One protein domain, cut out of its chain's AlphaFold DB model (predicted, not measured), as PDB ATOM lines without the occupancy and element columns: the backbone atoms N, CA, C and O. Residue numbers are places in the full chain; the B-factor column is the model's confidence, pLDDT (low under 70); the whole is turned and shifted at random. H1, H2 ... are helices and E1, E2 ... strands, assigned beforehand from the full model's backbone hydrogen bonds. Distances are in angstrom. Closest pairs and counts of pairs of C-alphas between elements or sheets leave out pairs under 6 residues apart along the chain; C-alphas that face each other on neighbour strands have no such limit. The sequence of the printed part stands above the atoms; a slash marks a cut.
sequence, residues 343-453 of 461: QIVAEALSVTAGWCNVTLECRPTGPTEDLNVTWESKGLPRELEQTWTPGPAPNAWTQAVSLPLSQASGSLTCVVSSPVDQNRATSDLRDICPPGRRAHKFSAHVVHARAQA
ATOM      1  N   GLN A 343      48.705  33.088 -45.682       90.81
ATOM      2  CA  GLN A 343      47.820  33.215 -46.834       90.81
ATOM      3  C   GLN A 343      47.778  31.906 -47.614       90.81
ATOM      4  O   GLN A 343      48.803  31.262 -47.816       90.81
ATOM      5  N   ILE A 344      46.589  31.532 -48.085       89.19
ATOM      6  CA  ILE A 344      46.418  30.407 -49.004       89.19
ATOM      7  C   ILE A 344      46.332  30.967 -50.425       89.19
ATOM      8  O   ILE A 344      45.430  31.748 -50.741       89.19
ATOM      9  N   VAL A 345      47.262  30.561 -51.283       88.25
ATOM     10  CA  VAL A 345      47.345  30.983 -52.686       88.25
ATOM     11  C   VAL A 345      47.080  29.784 -53.583       88.25
ATOM     12  O   VAL A 345      47.647  28.720 -53.379       88.25
ATOM     13  N   ALA A 346      46.220  29.936 -54.586       86.00
ATOM     14  CA  ALA A 346      46.033  28.919 -55.613       86.00
ATOM     15  C   ALA A 346      47.024  29.168 -56.755       86.00
ATOM     16  O   ALA A 346      46.780  30.035 -57.597       86.00
ATOM     17  N   GLU A 347      48.133  28.427 -56.781       83.56
ATOM     18  CA  GLU A 347      49.174  28.531 -57.815       83.56
ATOM     19  C   GLU A 347      48.657  28.067 -59.178       83.56
ATOM     20  O   GLU A 347      48.835  28.738 -60.200       83.56
ATOM     21  N   ALA A 348      47.957  26.933 -59.175       79.31
ATOM     22  CA  ALA A 348      47.362  26.337 -60.356       79.31
ATOM     23  C   ALA A 348      45.939  25.894 -60.043       79.31
ATOM     24  O   ALA A 348      45.699  25.200 -59.060       79.31
ATOM     25  N   LEU A 349      44.996  26.267 -60.904       82.31
ATOM     26  CA  LEU A 349      43.611  25.826 -60.807       82.31
ATOM     27  C   LEU A 349      43.123  25.369 -62.181       82.31
ATOM     28  O   LEU A 349      43.194  26.113 -63.161       82.31
ATOM     29  N   SER A 350      42.603  24.146 -62.232       81.31
ATOM     30  CA  SER A 350      41.962  23.553 -63.399       81.31
ATOM     31  C   SER A 350      40.617  22.968 -62.989       81.31
ATOM     32  O   SER A 350      40.545  21.957 -62.288       81.31
ATOM     33  N   VAL A 351      39.538  23.612 -63.429       79.56
ATOM     34  CA  VAL A 351      38.169  23.152 -63.172       79.56
ATOM     35  C   VAL A 351      37.581  22.593 -64.461       79.56
ATOM     36  O   VAL A 351      37.578  23.256 -65.497       79.56
ATOM     37  N   THR A 352      37.067  21.369 -64.400       77.31
ATOM     38  CA  THR A 352      36.354  20.687 -65.490       77.31
ATOM     39  C   THR A 352      34.900  20.426 -65.090       77.31
ATOM     40  O   THR A 352      34.489  20.722 -63.971       77.31
ATOM     41  N   ALA A 353      34.096  19.850 -65.991       72.06
ATOM     42  CA  ALA A 353      32.672  19.601 -65.742       72.06
ATOM     43  C   ALA A 353      32.385  18.665 -64.545       72.06
ATOM     44  O   ALA A 353      31.279  18.698 -64.014       72.06
ATOM     45  N   GLY A 354      33.356  17.846 -64.122       75.69
ATOM     46  CA  GLY A 354      33.203  16.919 -62.992       75.69
ATOM     47  C   GLY A 354      34.265  17.040 -61.897       75.69
ATOM     48  O   GLY A 354      34.008  16.614 -60.774       75.69
ATOM     49  N   TRP A 355      35.422  17.637 -62.195       81.25
ATOM     50  CA  TRP A 355      36.600  17.620 -61.324       81.25
ATOM     51  C   TRP A 355      37.202  19.009 -61.139       81.25
ATOM     52  O   TRP A 355      37.252  19.795 -62.087       81.25
ATOM     53  N   CYS A 356      37.703  19.274 -59.936       83.94
ATOM     54  CA  CYS A 356      38.519  20.430 -59.598       83.94
ATOM     55  C   CYS A 356      39.909  19.952 -59.179       83.94
ATOM     56  O   CYS A 356      40.033  19.244 -58.179       83.94
ATOM     57  N   ASN A 357      40.929  20.353 -59.934       85.19
ATOM     58  CA  ASN A 357      42.328  20.101 -59.613       85.19
ATOM     59  C   ASN A 357      42.978  21.439 -59.275       85.19
ATOM     60  O   ASN A 357      43.015  22.341 -60.117       85.19
ATOM     61  N   VAL A 358      43.471  21.569 -58.051       82.88
ATOM     62  CA  VAL A 358      44.087  22.790 -57.543       82.88
ATOM     63  C   VAL A 358      45.406  22.471 -56.854       82.88
ATOM     64  O   VAL A 358      45.501  21.491 -56.124       82.88
ATOM     65  N   THR A 359      46.410  23.311 -57.065       86.00
ATOM     66  CA  THR A 359      47.622  23.352 -56.246       86.00
ATOM     67  C   THR A 359      47.545  24.597 -55.384       86.00
ATOM     68  O   THR A 359      47.473  25.714 -55.903       86.00
ATOM     69  N   LEU A 360      47.488  24.388 -54.074       86.94
ATOM     70  CA  LEU A 360      47.472  25.441 -53.073       86.94
ATOM     71  C   LEU A 360      48.859  25.582 -52.465       86.94
ATOM     72  O   LEU A 360      49.525  24.593 -52.200       86.94
ATOM     73  N   GLU A 361      49.259  26.805 -52.182       89.38
ATOM     74  CA  GLU A 361      50.474  27.135 -51.457       89.38
ATOM     75  C   GLU A 361      50.090  27.890 -50.191       89.38
ATOM     76  O   GLU A 361      49.241  28.789 -50.217       89.38
ATOM     77  N   CYS A 362      50.708  27.517 -49.076       89.12
ATOM     78  CA  CYS A 362      50.589  28.262 -47.842       89.12
ATOM     79  C   CYS A 362      51.777  29.203 -47.704       89.12
ATOM     80  O   CYS A 362      52.907  28.759 -47.530       89.12
ATOM     81  N   ARG A 363      51.511  30.507 -47.768       87.56
ATOM     82  CA  ARG A 363      52.529  31.550 -47.659       87.56
ATOM     83  C   ARG A 363      52.470  32.210 -46.286       87.56
ATOM     84  O   ARG A 363      51.511  32.944 -46.017       87.56
ATOM     85  N   PRO A 364      53.467  31.991 -45.413       86.44
ATOM     86  CA  PRO A 364      53.667  32.848 -44.257       86.44
ATOM     87  C   PRO A 364      53.872  34.297 -44.720       86.44
ATOM     88  O   PRO A 364      54.523  34.553 -45.729       86.44
ATOM     89  N   THR A 365      53.294  35.252 -43.998       85.00
ATOM     90  CA  THR A 365      53.388  36.689 -44.323       85.00
ATOM     91  C   THR A 365      54.485  37.417 -43.541       85.00
ATOM     92  O   THR A 365      54.680  38.615 -43.731       85.00
ATOM     93  N   GLY A 366      55.191  36.701 -42.663       83.62
ATOM     94  CA  GLY A 366      56.246  37.222 -41.798       83.62
ATOM     95  C   GLY A 366      57.532  36.390 -41.889       83.62
ATOM     96  O   GLY A 366      57.708  35.666 -42.870       83.62
ATOM     97  N   PRO A 367      58.418  36.478 -40.878       82.69
ATOM     98  CA  PRO A 367      59.653  35.699 -40.825       82.69
ATOM     99  C   PRO A 367      59.376  34.204 -40.987       82.69
ATOM    100  O   PRO A 367      58.448  33.688 -40.370       82.69
ATOM    101  N   THR A 368      60.166  33.521 -41.814       80.62
ATOM    102  CA  THR A 368      59.945  32.110 -42.179       80.62
ATOM    103  C   THR A 368      60.863  31.125 -41.461       80.62
ATOM    104  O   THR A 368      60.739  29.915 -41.647       80.62
ATOM    105  N   GLU A 369      61.795  31.626 -40.656       82.81
ATOM    106  CA  GLU A 369      62.744  30.810 -39.904       82.81
ATOM    107  C   GLU A 369      62.036  29.980 -38.824       82.81
ATOM    108  O   GLU A 369      61.097  30.445 -38.178       82.81
ATOM    109  N   ASP A 370      62.489  28.738 -38.631       83.25
ATOM    110  CA  ASP A 370      61.944  27.787 -37.650       83.25
ATOM    111  C   ASP A 370      60.427  27.511 -37.769       83.25
ATOM    112  O   ASP A 370      59.805  27.034 -36.811       83.25
ATOM    113  N   LEU A 371      59.821  27.794 -38.926       88.12
ATOM    114  CA  LEU A 371      58.410  27.517 -39.169       88.12
ATOM    115  C   LEU A 371      58.198  26.118 -39.747       88.12
ATOM    116  O   LEU A 371      58.884  25.679 -40.668       88.12
ATOM    117  N   ASN A 372      57.170  25.448 -39.241       88.88
ATOM    118  CA  ASN A 372      56.626  24.220 -39.796       88.88
ATOM    119  C   ASN A 372      55.222  24.481 -40.347       88.88
ATOM    120  O   ASN A 372      54.412  25.153 -39.701       88.88
ATOM    121  N   VAL A 373      54.928  23.922 -41.519       87.88
ATOM    122  CA  VAL A 373      53.649  24.087 -42.211       87.88
ATOM    123  C   VAL A 373      52.962  22.738 -42.324       87.88
ATOM    124  O   VAL A 373      53.532  21.775 -42.833       87.88
ATOM    125  N   THR A 374      51.716  22.672 -41.869       87.56
ATOM    126  CA  THR A 374      50.872  21.486 -41.980       87.56
ATOM    127  C   THR A 374      49.534  21.843 -42.615       87.56
ATOM    128  O   THR A 374      48.984  22.926 -42.407       87.56
ATOM    129  N   TRP A 375      48.998  20.919 -43.410       86.44
ATOM    130  CA  TRP A 375      47.673  21.048 -44.006       86.44
ATOM    131  C   TRP A 375      46.686  20.125 -43.295       86.44
ATOM    132  O   TRP A 375      46.940  18.937 -43.095       86.44
ATOM    133  N   GLU A 376      45.539  20.679 -42.923       86.56
ATOM    134  CA  GLU A 376      44.419  19.981 -42.302       86.56
ATOM    135  C   GLU A 376      43.196  20.103 -43.219       86.56
ATOM    136  O   GLU A 376      42.901  21.179 -43.745       86.56
ATOM    137  N   SER A 377      42.444  19.021 -43.400       82.94
ATOM    138  CA  SER A 377      41.180  19.049 -44.136       82.94
ATOM    139  C   SER A 377      40.012  18.692 -43.220       82.94
ATOM    140  O   SER A 377      40.137  17.897 -42.291       82.94
ATOM    141  N   LYS A 378      38.856  19.323 -43.451       82.69
ATOM    142  CA  LYS A 378      37.625  19.052 -42.698       82.69
ATOM    143  C   LYS A 378      36.470  18.823 -43.657       82.69
ATOM    144  O   LYS A 378      36.196  19.674 -44.503       82.69
ATOM    145  N   GLY A 379      35.754  17.710 -43.483       73.06
ATOM    146  CA  GLY A 379      34.583  17.371 -44.300       73.06
ATOM    147  C   GLY A 379      34.921  16.799 -45.681       73.06
ATOM    148  O   GLY A 379      34.053  16.804 -46.554       73.06
ATOM    149  N   LEU A 380      36.157  16.325 -45.875       70.25
ATOM    150  CA  LEU A 380      36.574  15.526 -47.028       70.25
ATOM    151  C   LEU A 380      36.605  14.030 -46.660       70.25
ATOM    152  O   LEU A 380      36.753  13.701 -45.485       70.25
ATOM    153  N   PRO A 381      36.444  13.101 -47.621       60.91
ATOM    154  CA  PRO A 381      36.606  11.669 -47.366       60.91
ATOM    155  C   PRO A 381      38.013  11.343 -46.841       60.91
ATOM    156  O   PRO A 381      38.982  11.955 -47.278       60.91
ATOM    157  N   ARG A 382      38.129  10.335 -45.964       54.59
ATOM    158  CA  ARG A 382      39.366   9.939 -45.252       54.59
ATOM    159  C   ARG A 382      40.625   9.761 -46.113       54.59
ATOM    160  O   ARG A 382      41.717   9.978 -45.607       54.59
ATOM    161  N   GLU A 383      40.496   9.429 -47.399       50.06
ATOM    162  CA  GLU A 383      41.628   9.378 -48.348       50.06
ATOM    163  C   GLU A 383      42.308  10.747 -48.573       50.06
ATOM    164  O   GLU A 383      43.492  10.786 -48.898       50.06
ATOM    165  N   LEU A 384      41.589  11.852 -48.329       51.44
ATOM    166  CA  LEU A 384      42.037  13.254 -48.351       51.44
ATOM    167  C   LEU A 384      42.169  13.874 -46.936       51.44
ATOM    168  O   LEU A 384      42.584  15.027 -46.816       51.44
ATOM    169  N   GLU A 385      41.825  13.147 -45.862       46.03
ATOM    170  CA  GLU A 385      42.017  13.553 -44.446       46.03
ATOM    171  C   GLU A 385      43.431  13.229 -43.934       46.03
ATOM    172  O   GLU A 385      43.639  12.935 -42.756       46.03
ATOM    173  N   GLN A 386      44.427  13.247 -44.817       47.06
ATOM    174  CA  GLN A 386      45.806  13.030 -44.412       47.06
ATOM    175  C   GLN A 386      46.343  14.335 -43.830       47.06
ATOM    176  O   GLN A 386      46.443  15.338 -44.536       47.06
ATOM    177  N   THR A 387      46.702  14.324 -42.545       42.00
ATOM    178  CA  THR A 387      47.687  15.268 -42.012       42.00
ATOM    179  C   THR A 387      48.981  15.010 -42.772       42.00
ATOM    180  O   THR A 387      49.746  14.107 -42.436       42.00
ATOM    181  N   TRP A 388      49.171  15.729 -43.873       51.31
ATOM    182  CA  TRP A 388      50.332  15.554 -44.724       51.31
ATOM    183  C   TRP A 388      51.454  16.413 -44.153       51.31
ATOM    184  O   TRP A 388      51.430  17.641 -44.252       51.31
ATOM    185  N   THR A 389      52.413  15.770 -43.491       40.97
ATOM    186  CA  THR A 389      53.723  16.375 -43.248       40.97
ATOM    187  C   THR A 389      54.432  16.478 -44.594       40.97
ATOM    188  O   THR A 389      54.607  15.442 -45.244       40.97
ATOM    189  N   PRO A 390      54.824  17.681 -45.035       44.81
ATOM    190  CA  PRO A 390      55.545  17.844 -46.286       44.81
ATOM    191  C   PRO A 390      56.797  16.964 -46.284       44.81
ATOM    192  O   PRO A 390      57.610  17.025 -45.363       44.81
ATOM    193  N   GLY A 391      56.930  16.106 -47.296       38.62
ATOM    194  CA  GLY A 391      58.183  15.402 -47.554       38.62
ATOM    195  C   GLY A 391      59.291  16.384 -47.961       38.62
ATOM    196  O   GLY A 391      59.006  17.564 -48.176       38.62
ATOM    197  N   PRO A 392      60.542  15.911 -48.112       37.91
ATOM    198  CA  PRO A 392      61.708  16.716 -48.495       37.91
ATOM    199  C   PRO A 392      61.664  17.131 -49.981       37.91
ATOM    200  O   PRO A 392      62.586  16.881 -50.748       37.91
ATOM    201  N   ALA A 393      60.546  17.713 -50.411       38.06
ATOM    202  CA  ALA A 393      60.342  18.295 -51.726       38.06
ATOM    203  C   ALA A 393      60.739  19.786 -51.700       38.06
ATOM    204  O   ALA A 393      60.586  20.437 -50.663       38.06
ATOM    205  N   PRO A 394      61.197  20.354 -52.830       41.28
ATOM    206  CA  PRO A 394      61.714  21.728 -52.914       41.28
ATOM    207  C   PRO A 394      60.690  22.834 -52.581       41.28
ATOM    208  O   PRO A 394      61.057  23.995 -52.452       41.28
ATOM    209  N   ASN A 395      59.414  22.490 -52.399       53.28
ATOM    210  CA  ASN A 395      58.315  23.386 -52.049       53.28
ATOM    211  C   ASN A 395      57.449  22.789 -50.922       53.28
ATOM    212  O   ASN A 395      56.271  22.470 -51.110       53.28
ATOM    213  N   ALA A 396      58.042  22.671 -49.729       62.38
ATOM    214  CA  ALA A 396      57.448  22.081 -48.524       62.38
ATOM    215  C   ALA A 396      56.117  22.715 -48.054       62.38
ATOM    216  O   ALA A 396      55.514  22.227 -47.110       62.38
ATOM    217  N   TRP A 397      55.623  23.792 -48.669       79.12
ATOM    218  CA  TRP A 397      54.384  24.470 -48.250       79.12
ATOM    219  C   TRP A 397      53.239  24.350 -49.262       79.12
ATOM    220  O   TRP A 397      52.171  24.940 -49.065       79.12
ATOM    221  N   THR A 398      53.436  23.575 -50.332       81.81
ATOM    222  CA  THR A 398      52.425  23.347 -51.371       81.81
ATOM    223  C   THR A 398      51.632  22.063 -51.140       81.81
ATOM    224  O   THR A 398      52.140  21.070 -50.621       81.81
ATOM    225  N   GLN A 399      50.364  22.081 -51.541       78.88
ATOM    226  CA  GLN A 399      49.446  20.957 -51.479       78.88
ATOM    227  C   GLN A 399      48.605  20.891 -52.754       78.88
ATOM    228  O   GLN A 399      47.788  21.769 -53.036       78.88
ATOM    229  N   ALA A 400      48.760  19.802 -53.507       82.06
ATOM    230  CA  ALA A 400      47.881  19.479 -54.624       82.06
ATOM    231  C   ALA A 400      46.624  18.751 -54.126       82.06
ATOM    232  O   ALA A 400      46.704  17.819 -53.323       82.06
ATOM    233  N   VAL A 401      45.459  19.168 -54.611       78.69
ATOM    234  CA  VAL A 401      44.152  18.613 -54.252       78.69
ATOM    235  C   VAL A 401      43.341  18.407 -55.525       78.69
ATOM    236  O   VAL A 401      43.127  19.335 -56.302       78.69
ATOM    237  N   SER A 402      42.875  17.178 -55.733       79.88
ATOM    238  CA  SER A 402      41.969  16.821 -56.830       79.88
ATOM    239  C   SER A 402      40.675  16.283 -56.236       79.88
ATOM    240  O   SER A 402      40.701  15.281 -55.523       79.88
ATOM    241  N   LEU A 403      39.546  16.944 -56.497       79.81
ATOM    242  CA  LEU A 403      38.253  16.550 -55.936       79.81
ATOM    243  C   LEU A 403      37.108  16.616 -56.960       79.81
ATOM    244  O   LEU A 403      37.060  17.534 -57.787       79.81
ATOM    245  N   PRO A 404      36.136  15.687 -56.896       78.81
ATOM    246  CA  PRO A 404      34.880  15.832 -57.617       78.81
ATOM    247  C   PRO A 404      34.116  17.060 -57.110       78.81
ATOM    248  O   PRO A 404      33.977  17.251 -55.901       78.81
ATOM    249  N   LEU A 405      33.535  17.861 -58.008       74.69
ATOM    250  CA  LEU A 405      32.758  19.051 -57.609       74.69
ATOM    251  C   LEU A 405      31.553  18.704 -56.714       74.69
ATOM    252  O   LEU A 405      31.135  19.511 -55.887       74.69
ATOM    253  N   SER A 406      31.020  17.485 -56.836       71.25
ATOM    254  CA  SER A 406      29.953  16.961 -55.977       71.25
ATOM    255  C   SER A 406      30.378  16.753 -54.517       71.25
ATOM    256  O   SER A 406      29.515  16.688 -53.646       71.25
ATOM    257  N   GLN A 407      31.686  16.678 -54.244       70.50
ATOM    258  CA  GLN A 407      32.275  16.477 -52.917       70.50
ATOM    259  C   GLN A 407      32.977  17.737 -52.375       70.50
ATOM    260  O   GLN A 407      33.602  17.694 -51.317       70.50
ATOM    261  N   ALA A 408      32.833  18.886 -53.044       70.12
ATOM    262  CA  ALA A 408      33.411  20.170 -52.634       70.12
ATOM    263  C   ALA A 408      32.677  20.819 -51.439       70.12
ATOM    264  O   ALA A 408      32.399  22.012 -51.449       70.12
ATOM    265  N   SER A 409      32.277  20.056 -50.417       75.69
ATOM    266  CA  SER A 409      31.627  20.578 -49.198       75.69
ATOM    267  C   SER A 409      32.576  20.741 -48.009       75.69
ATOM    268  O   SER A 409      32.123  21.110 -46.928       75.69
ATOM    269  N   GLY A 410      33.861  20.437 -48.196       84.00
ATOM    270  CA  GLY A 410      34.882  20.554 -47.162       84.00
ATOM    271  C   GLY A 410      35.577  21.915 -47.122       84.00
ATOM    272  O   GLY A 410      35.323  22.807 -47.933       84.00
ATOM    273  N   SER A 411      36.507  22.032 -46.183       87.62
ATOM    274  CA  SER A 411      37.423  23.166 -46.047       87.62
ATOM    275  C   SER A 411      38.852  22.658 -45.898       87.62
ATOM    276  O   SER A 411      39.075  21.561 -45.376       87.62
ATOM    277  N   LEU A 412      39.802  23.460 -46.368       86.69
ATOM    278  CA  LEU A 412      41.231  23.231 -46.196       86.69
ATOM    279  C   LEU A 412      41.793  24.301 -45.278       86.69
ATOM    280  O   LEU A 412      41.492  25.484 -45.430       86.69
ATOM    281  N   THR A 413      42.604  23.872 -44.324       89.56
ATOM    282  CA  THR A 413      43.261  24.736 -43.354       89.56
ATOM    283  C   THR A 413      44.760  24.552 -43.478       89.56
ATOM    284  O   THR A 413      45.252  23.437 -43.348       89.56
ATOM    285  N   CYS A 414      45.482  25.640 -43.716       90.88
ATOM    286  CA  CYS A 414      46.918  25.661 -43.496       90.88
ATOM    287  C   CYS A 414      47.189  26.094 -42.056       90.88
ATOM    288  O   CYS A 414      46.662  27.118 -41.612       90.88
ATOM    289  N   VAL A 415      48.031  25.343 -41.355       91.06
ATOM    290  CA  VAL A 415      48.555  25.678 -40.036       91.06
ATOM    291  C   VAL A 415      50.049  25.931 -40.170       91.06
ATOM    292  O   VAL A 415      50.806  25.071 -40.607       91.06
ATOM    293  N   VAL A 416      50.470  27.129 -39.785       91.44
ATOM    294  CA  VAL A 416      51.874  27.512 -39.672       91.44
ATOM    295  C   VAL A 416      52.214  27.554 -38.192       91.44
ATOM    296  O   VAL A 416      51.471  28.131 -37.400       91.44
ATOM    297  N   SER A 417      53.306  26.914 -37.798       91.62
ATOM    298  CA  SER A 417      53.664  26.731 -36.392       91.62
ATOM    299  C   SER A 417      55.147  26.962 -36.156       91.62
ATOM    300  O   SER A 417      55.979  26.583 -36.973       91.62
ATOM    301  N   SER A 418      55.463  27.563 -35.016       92.00
ATOM    302  CA  SER A 418      56.789  27.600 -34.415       92.00
ATOM    303  C   SER A 418      56.768  26.772 -33.120       92.00
ATOM    304  O   SER A 418      55.704  26.352 -32.653       92.00
ATOM    305  N   PRO A 419      57.917  26.533 -32.472       90.56
ATOM    306  CA  PRO A 419      57.962  25.791 -31.214       90.56
ATOM    307  C   PRO A 419      57.195  26.410 -30.031       90.56
ATOM    308  O   PRO A 419      57.092  25.746 -28.998       90.56
ATOM    309  N   VAL A 420      56.726  27.660 -30.141       91.94
ATOM    310  CA  VAL A 420      56.032  28.402 -29.067       91.94
ATOM    311  C   VAL A 420      54.683  28.990 -29.480       91.94
ATOM    312  O   VAL A 420      53.906  29.371 -28.607       91.94
ATOM    313  N   ASP A 421      54.397  29.080 -30.779       93.19
ATOM    314  CA  ASP A 421      53.208  29.752 -31.299       93.19
ATOM    315  C   ASP A 421      52.718  29.108 -32.601       93.19
ATOM    316  O   ASP A 421      53.459  28.399 -33.279       93.19
ATOM    317  N   GLN A 422      51.457  29.332 -32.960       92.81
ATOM    318  CA  GLN A 422      50.892  28.843 -34.215       92.81
ATOM    319  C   GLN A 422      49.787  29.762 -34.730       92.81
ATOM    320  O   GLN A 422      49.028  30.361 -33.966       92.81
ATOM    321  N   ASN A 423      49.631  29.786 -36.047       92.88
ATOM    322  CA  ASN A 423      48.576  30.520 -36.718       92.88
ATOM    323  C   ASN A 423      48.016  29.713 -37.886       92.88
ATOM    324  O   ASN A 423      48.652  28.785 -38.384       92.88
ATOM    325  N   ARG A 424      46.797  30.034 -38.319       92.69
ATOM    326  CA  ARG A 424      46.118  29.255 -39.353       92.69
ATOM    327  C   ARG A 424      45.250  30.100 -40.267       92.69
ATOM    328  O   ARG A 424      44.681  31.117 -39.866       92.69
ATOM    329  N   ALA A 425      45.108  29.615 -41.491       91.81
ATOM    330  CA  ALA A 425      44.189  30.142 -42.483       91.81
ATOM    331  C   ALA A 425      43.316  29.010 -43.008       91.81
ATOM    332  O   ALA A 425      43.824  27.942 -43.341       91.81
ATOM    333  N   THR A 426      42.010  29.248 -43.090       91.38
ATOM    334  CA  THR A 426      41.047  28.269 -43.601       91.38
ATOM    335  C   THR A 426      40.328  28.825 -44.819       91.38
ATOM    336  O   THR A 426      39.833  29.954 -44.780       91.38
ATOM    337  N   SER A 427      40.220  28.008 -45.864       88.88
ATOM    338  CA  SER A 427      39.481  28.313 -47.089       88.88
ATOM    339  C   SER A 427      38.438  27.239 -47.376       88.88
ATOM    340  O   SER A 427      38.713  26.036 -47.295       88.88
ATOM    341  N   ASP A 428      37.234  27.675 -47.745       87.56
ATOM    342  CA  ASP A 428      36.160  26.780 -48.161       87.56
ATOM    343  C   ASP A 428      36.420  26.275 -49.586       87.56
ATOM    344  O   ASP A 428      36.698  27.042 -50.511       87.56
ATOM    345  N   LEU A 429      36.289  24.964 -49.800       83.06
ATOM    346  CA  LEU A 429      36.545  24.370 -51.117       83.06
ATOM    347  C   LEU A 429      35.554  24.836 -52.179       83.06
ATOM    348  O   LEU A 429      35.879  24.794 -53.358       83.06
ATOM    349  N   ARG A 430      34.363  25.300 -51.789       82.25
ATOM    350  CA  ARG A 430      33.392  25.895 -52.724       82.25
ATOM    351  C   ARG A 430      33.861  27.225 -53.295       82.25
ATOM    352  O   ARG A 430      33.506  27.540 -54.428       82.25
ATOM    353  N   ASP A 431      34.640  27.973 -52.522       82.31
ATOM    354  CA  ASP A 431      35.171  29.266 -52.942       82.31
ATOM    355  C   ASP A 431      36.362  29.066 -53.887       82.31
ATOM    356  O   ASP A 431      36.506  29.792 -54.867       82.31
ATOM    357  N   ILE A 432      37.161  28.021 -53.639       80.94
ATOM    358  CA  ILE A 432      38.274  27.600 -54.505       80.94
ATOM    359  C   ILE A 432      37.759  26.932 -55.792       80.94
ATOM    360  O   ILE A 432      38.242  27.209 -56.889       80.94
ATOM    361  N   CYS A 433      36.764  26.052 -55.664       80.19
ATOM    362  CA  CYS A 433      36.184  25.237 -56.730       80.19
ATOM    363  C   CYS A 433      34.694  25.587 -56.938       80.19
ATOM    364  O   CYS A 433      33.812  24.826 -56.521       80.19
ATOM    365  N   PRO A 434      34.372  26.718 -57.591       73.94
ATOM    366  CA  PRO A 434      32.989  27.146 -57.762       73.94
ATOM    367  C   PRO A 434      32.218  26.224 -58.730       73.94
ATOM    368  O   PRO A 434      32.688  25.966 -59.844       73.94
ATOM    369  N   PRO A 435      31.003  25.764 -58.374       65.06
ATOM    370  CA  PRO A 435      30.178  24.963 -59.272       65.06
ATOM    371  C   PRO A 435      29.636  25.810 -60.439       65.06
ATOM    372  O   PRO A 435      29.099  26.898 -60.239       65.06
ATOM    373  N   GLY A 436      29.723  25.288 -61.668       58.91
ATOM    374  CA  GLY A 436      28.946  25.796 -62.808       58.91
ATOM    375  C   GLY A 436      29.619  26.807 -63.748       58.91
ATOM    376  O   GLY A 436      28.915  27.439 -64.535       58.91
ATOM    377  N   ARG A 437      30.950  26.959 -63.739       53.47
ATOM    378  CA  ARG A 437      31.657  27.696 -64.809       53.47
ATOM    379  C   ARG A 437      32.199  26.735 -65.877       53.47
ATOM    380  O   ARG A 437      32.467  25.571 -65.592       53.47
ATOM    381  N   ARG A 438      32.330  27.211 -67.125       52.59
ATOM    382  CA  ARG A 438      33.049  26.476 -68.188       52.59
ATOM    383  C   ARG A 438      34.500  26.256 -67.741       52.59
ATOM    384  O   ARG A 438      34.949  26.916 -66.812       52.59
ATOM    385  N   ALA A 439      35.223  25.345 -68.386       54.28
ATOM    386  CA  ALA A 439      36.622  25.106 -68.046       54.28
ATOM    387  C   ALA A 439      37.418  26.423 -68.055       54.28
ATOM    388  O   ALA A 439      37.500  27.096 -69.083       54.28
ATOM    389  N   HIS A 440      37.967  26.798 -66.902       63.50
ATOM    390  CA  HIS A 440      38.825  27.965 -66.747       63.50
ATOM    391  C   HIS A 440      40.121  27.516 -66.084       63.50
ATOM    392  O   HIS A 440      40.100  26.764 -65.109       63.50
ATOM    393  N   LYS A 441      41.237  27.980 -66.645       59.50
ATOM    394  CA  LYS A 441      42.573  27.801 -66.092       59.50
ATOM    395  C   LYS A 441      43.018  29.160 -65.570       59.50
ATOM    396  O   LYS A 441      43.073  30.112 -66.344       59.50
ATOM    397  N   PHE A 442      43.282  29.250 -64.274       65.88
ATOM    398  CA  PHE A 442      43.873  30.440 -63.665       65.88
ATOM    399  C   PHE A 442      45.278  30.100 -63.177       65.88
ATOM    400  O   PHE A 442      45.550  28.957 -62.806       65.88
ATOM    401  N   SER A 443      46.151  31.102 -63.194       59.28
ATOM    402  CA  SER A 443      47.476  31.043 -62.587       59.28
ATOM    403  C   SER A 443      47.512  32.047 -61.441       59.28
ATOM    404  O   SER A 443      47.050  33.170 -61.628       59.28
ATOM    405  N   ALA A 444      47.985  31.591 -60.278       63.06
ATOM    406  CA  ALA A 444      48.276  32.358 -59.066       63.06
ATOM    407  C   ALA A 444      47.237  33.430 -58.676       63.06
ATOM    408  O   ALA A 444      47.285  34.574 -59.126       63.06
ATOM    409  N   HIS A 445      46.329  33.099 -57.756       75.25
ATOM    410  CA  HIS A 445      45.502  34.104 -57.079       75.25
ATOM    411  C   HIS A 445      45.340  33.787 -55.593       75.25
ATOM    412  O   HIS A 445      45.299  32.623 -55.188       75.25
ATOM    413  N   VAL A 446      45.252  34.836 -54.773       72.69
ATOM    414  CA  VAL A 446      44.989  34.704 -53.336       72.69
ATOM    415  C   VAL A 446      43.558  34.208 -53.149       72.69
ATOM    416  O   VAL A 446      42.611  34.803 -53.669       72.69
ATOM    417  N   VAL A 447      43.405  33.114 -52.410       77.94
ATOM    418  CA  VAL A 447      42.095  32.563 -52.065       77.94
ATOM    419  C   VAL A 447      41.537  33.345 -50.882       77.94
ATOM    420  O   VAL A 447      42.274  33.734 -49.975       77.94
ATOM    421  N   HIS A 448      40.222  33.571 -50.871       72.50
ATOM    422  CA  HIS A 448      39.555  34.171 -49.721       72.50
ATOM    423  C   HIS A 448      39.656  33.215 -48.523       72.50
ATOM    424  O   HIS A 448      38.900  32.253 -48.413       72.50
ATOM    425  N   ALA A 449      40.630  33.464 -47.653       70.12
ATOM    426  CA  ALA A 449      40.891  32.661 -46.473       70.12
ATOM    427  C   ALA A 449      40.497  33.443 -45.221       70.12
ATOM    428  O   ALA A 449      40.783  34.636 -45.091       70.12
ATOM    429  N   ARG A 450      39.854  32.770 -44.269       72.94
ATOM    430  CA  ARG A 450      39.639  33.330 -42.935       72.94
ATOM    431  C   ARG A 450      40.859  33.017 -42.085       72.94
ATOM    432  O   ARG A 450      41.099  31.857 -41.755       72.94
ATOM    433  N   ALA A 451      41.602  34.057 -41.723       67.38
ATOM    434  CA  ALA A 451      42.615  33.962 -40.686       67.38
ATOM    435  C   ALA A 451      41.930  33.738 -39.334       67.38
ATOM    436  O   ALA A 451      41.015  34.477 -38.959       67.38
ATOM    437  N   GLN A 452      42.364  32.717 -38.607       59.00
ATOM    438  CA  GLN A 452      41.955  32.498 -37.227       59.00
ATOM    439  C   GLN A 452      43.215  32.509 -36.379       59.00
ATOM    440  O   GLN A 452      43.955  31.530 -36.345       59.00
ATOM    441  N   ALA A 453      43.446  33.624 -35.690       51.69
ATOM    442  CA  ALA A 453      44.461  33.661 -34.657       51.69
ATOM    443  C   ALA A 453      43.984  32.763 -33.513       51.69
ATOM    444  O   ALA A 453      43.025  33.085 -32.806       51.69
TER     445      ALA A 453
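What this domain is: This is residues 343 to 453 of the 461 residues of the protein "SLAM family member 5" of Fukomys damarensis (UniProt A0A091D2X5). Two strongly twisted sheets of four strands stand face to face as a sandwich, E4, E2, E1 and E7 in one and E3, E5, E6 and E8 in the other, their strands running at only 24 degrees to each other. A single turn of helix, H1, grazes both sheets, and a long loop of residues 379 to 397 joins E3 of one sheet to E4 of the other. The printed part has 111 residues, with named elements in the order E1, E2, E3, E4, E5, E6, H1, E7, E8; both sheets are antiparallel, and the class is mostly strand. The whole is compact, with a radius of gyration of the C-alphas of 13.9 A, and elongated, spanning 44 by 28 by 28 A.

Where its parts are: In the first sheet, E4 is residues 398 to 404, 20.1 A long; E2 is residues 355 to 363, 25.2 A; E1 is residues 343 to 351, 21.5 A, from C-alpha 343 at (47.820, 33.215, -46.834), and bends by 66 degrees at residue 348; E7 is residues 440 to 446, 16.2 A. In the second, E3 is residues 372 to 378, 19.9 A; E5 is residues 411 to 417, 19.2 A; E6 is residues 422 to 428, 20.4 A; E8 is residues 450 to 452, 6.2 A, ending at C-alpha 452 at (41.955, 32.498, -37.227). H1 is residues 429 to 432, 5.0 A, from C-alpha 429 at (36.545, 24.370, -51.117).

How they stand to each other: The first sheet has the order E4, E2, E1, E7, with E4 and E7 as edge strands. N 358 and O 401 of E2 and E4 are 2.9 A apart, within hydrogen-bond range. E1 and E2 form a hairpin, with N 350 to O 357 at 2.8 A. E1 and E7 have N 346 to O 445 at 2.9 A. The second sheet has the order E3, E5, E6, E8, with N 376 to O 413 at 2.8 A between E3 and E5. E5 and E6 form a hairpin, with N 414 to O 425 at 2.9 A. E6 and E8 have N 450 to O 426 at 2.9 A. Between the sheets, the closest C-alphas of E2 and E5 are those of Cys 362 and Cys 414, 6.3 A apart. E4 and E6 are apart. H1 is too short for any O i to N i+4 pair; its 1 O i to N i+3 pair is within range.

The domain as a whole: The two C-alphas farthest apart, those of Val 420 and Arg 438, are 45.4 A apart. The printed part has no cut. The link from E3 to E4, 19 residues, is long. Mean pLDDT of the printed part is 75.3; residues 381 to 396, 435 to 444 and 451 to 453 are under 70.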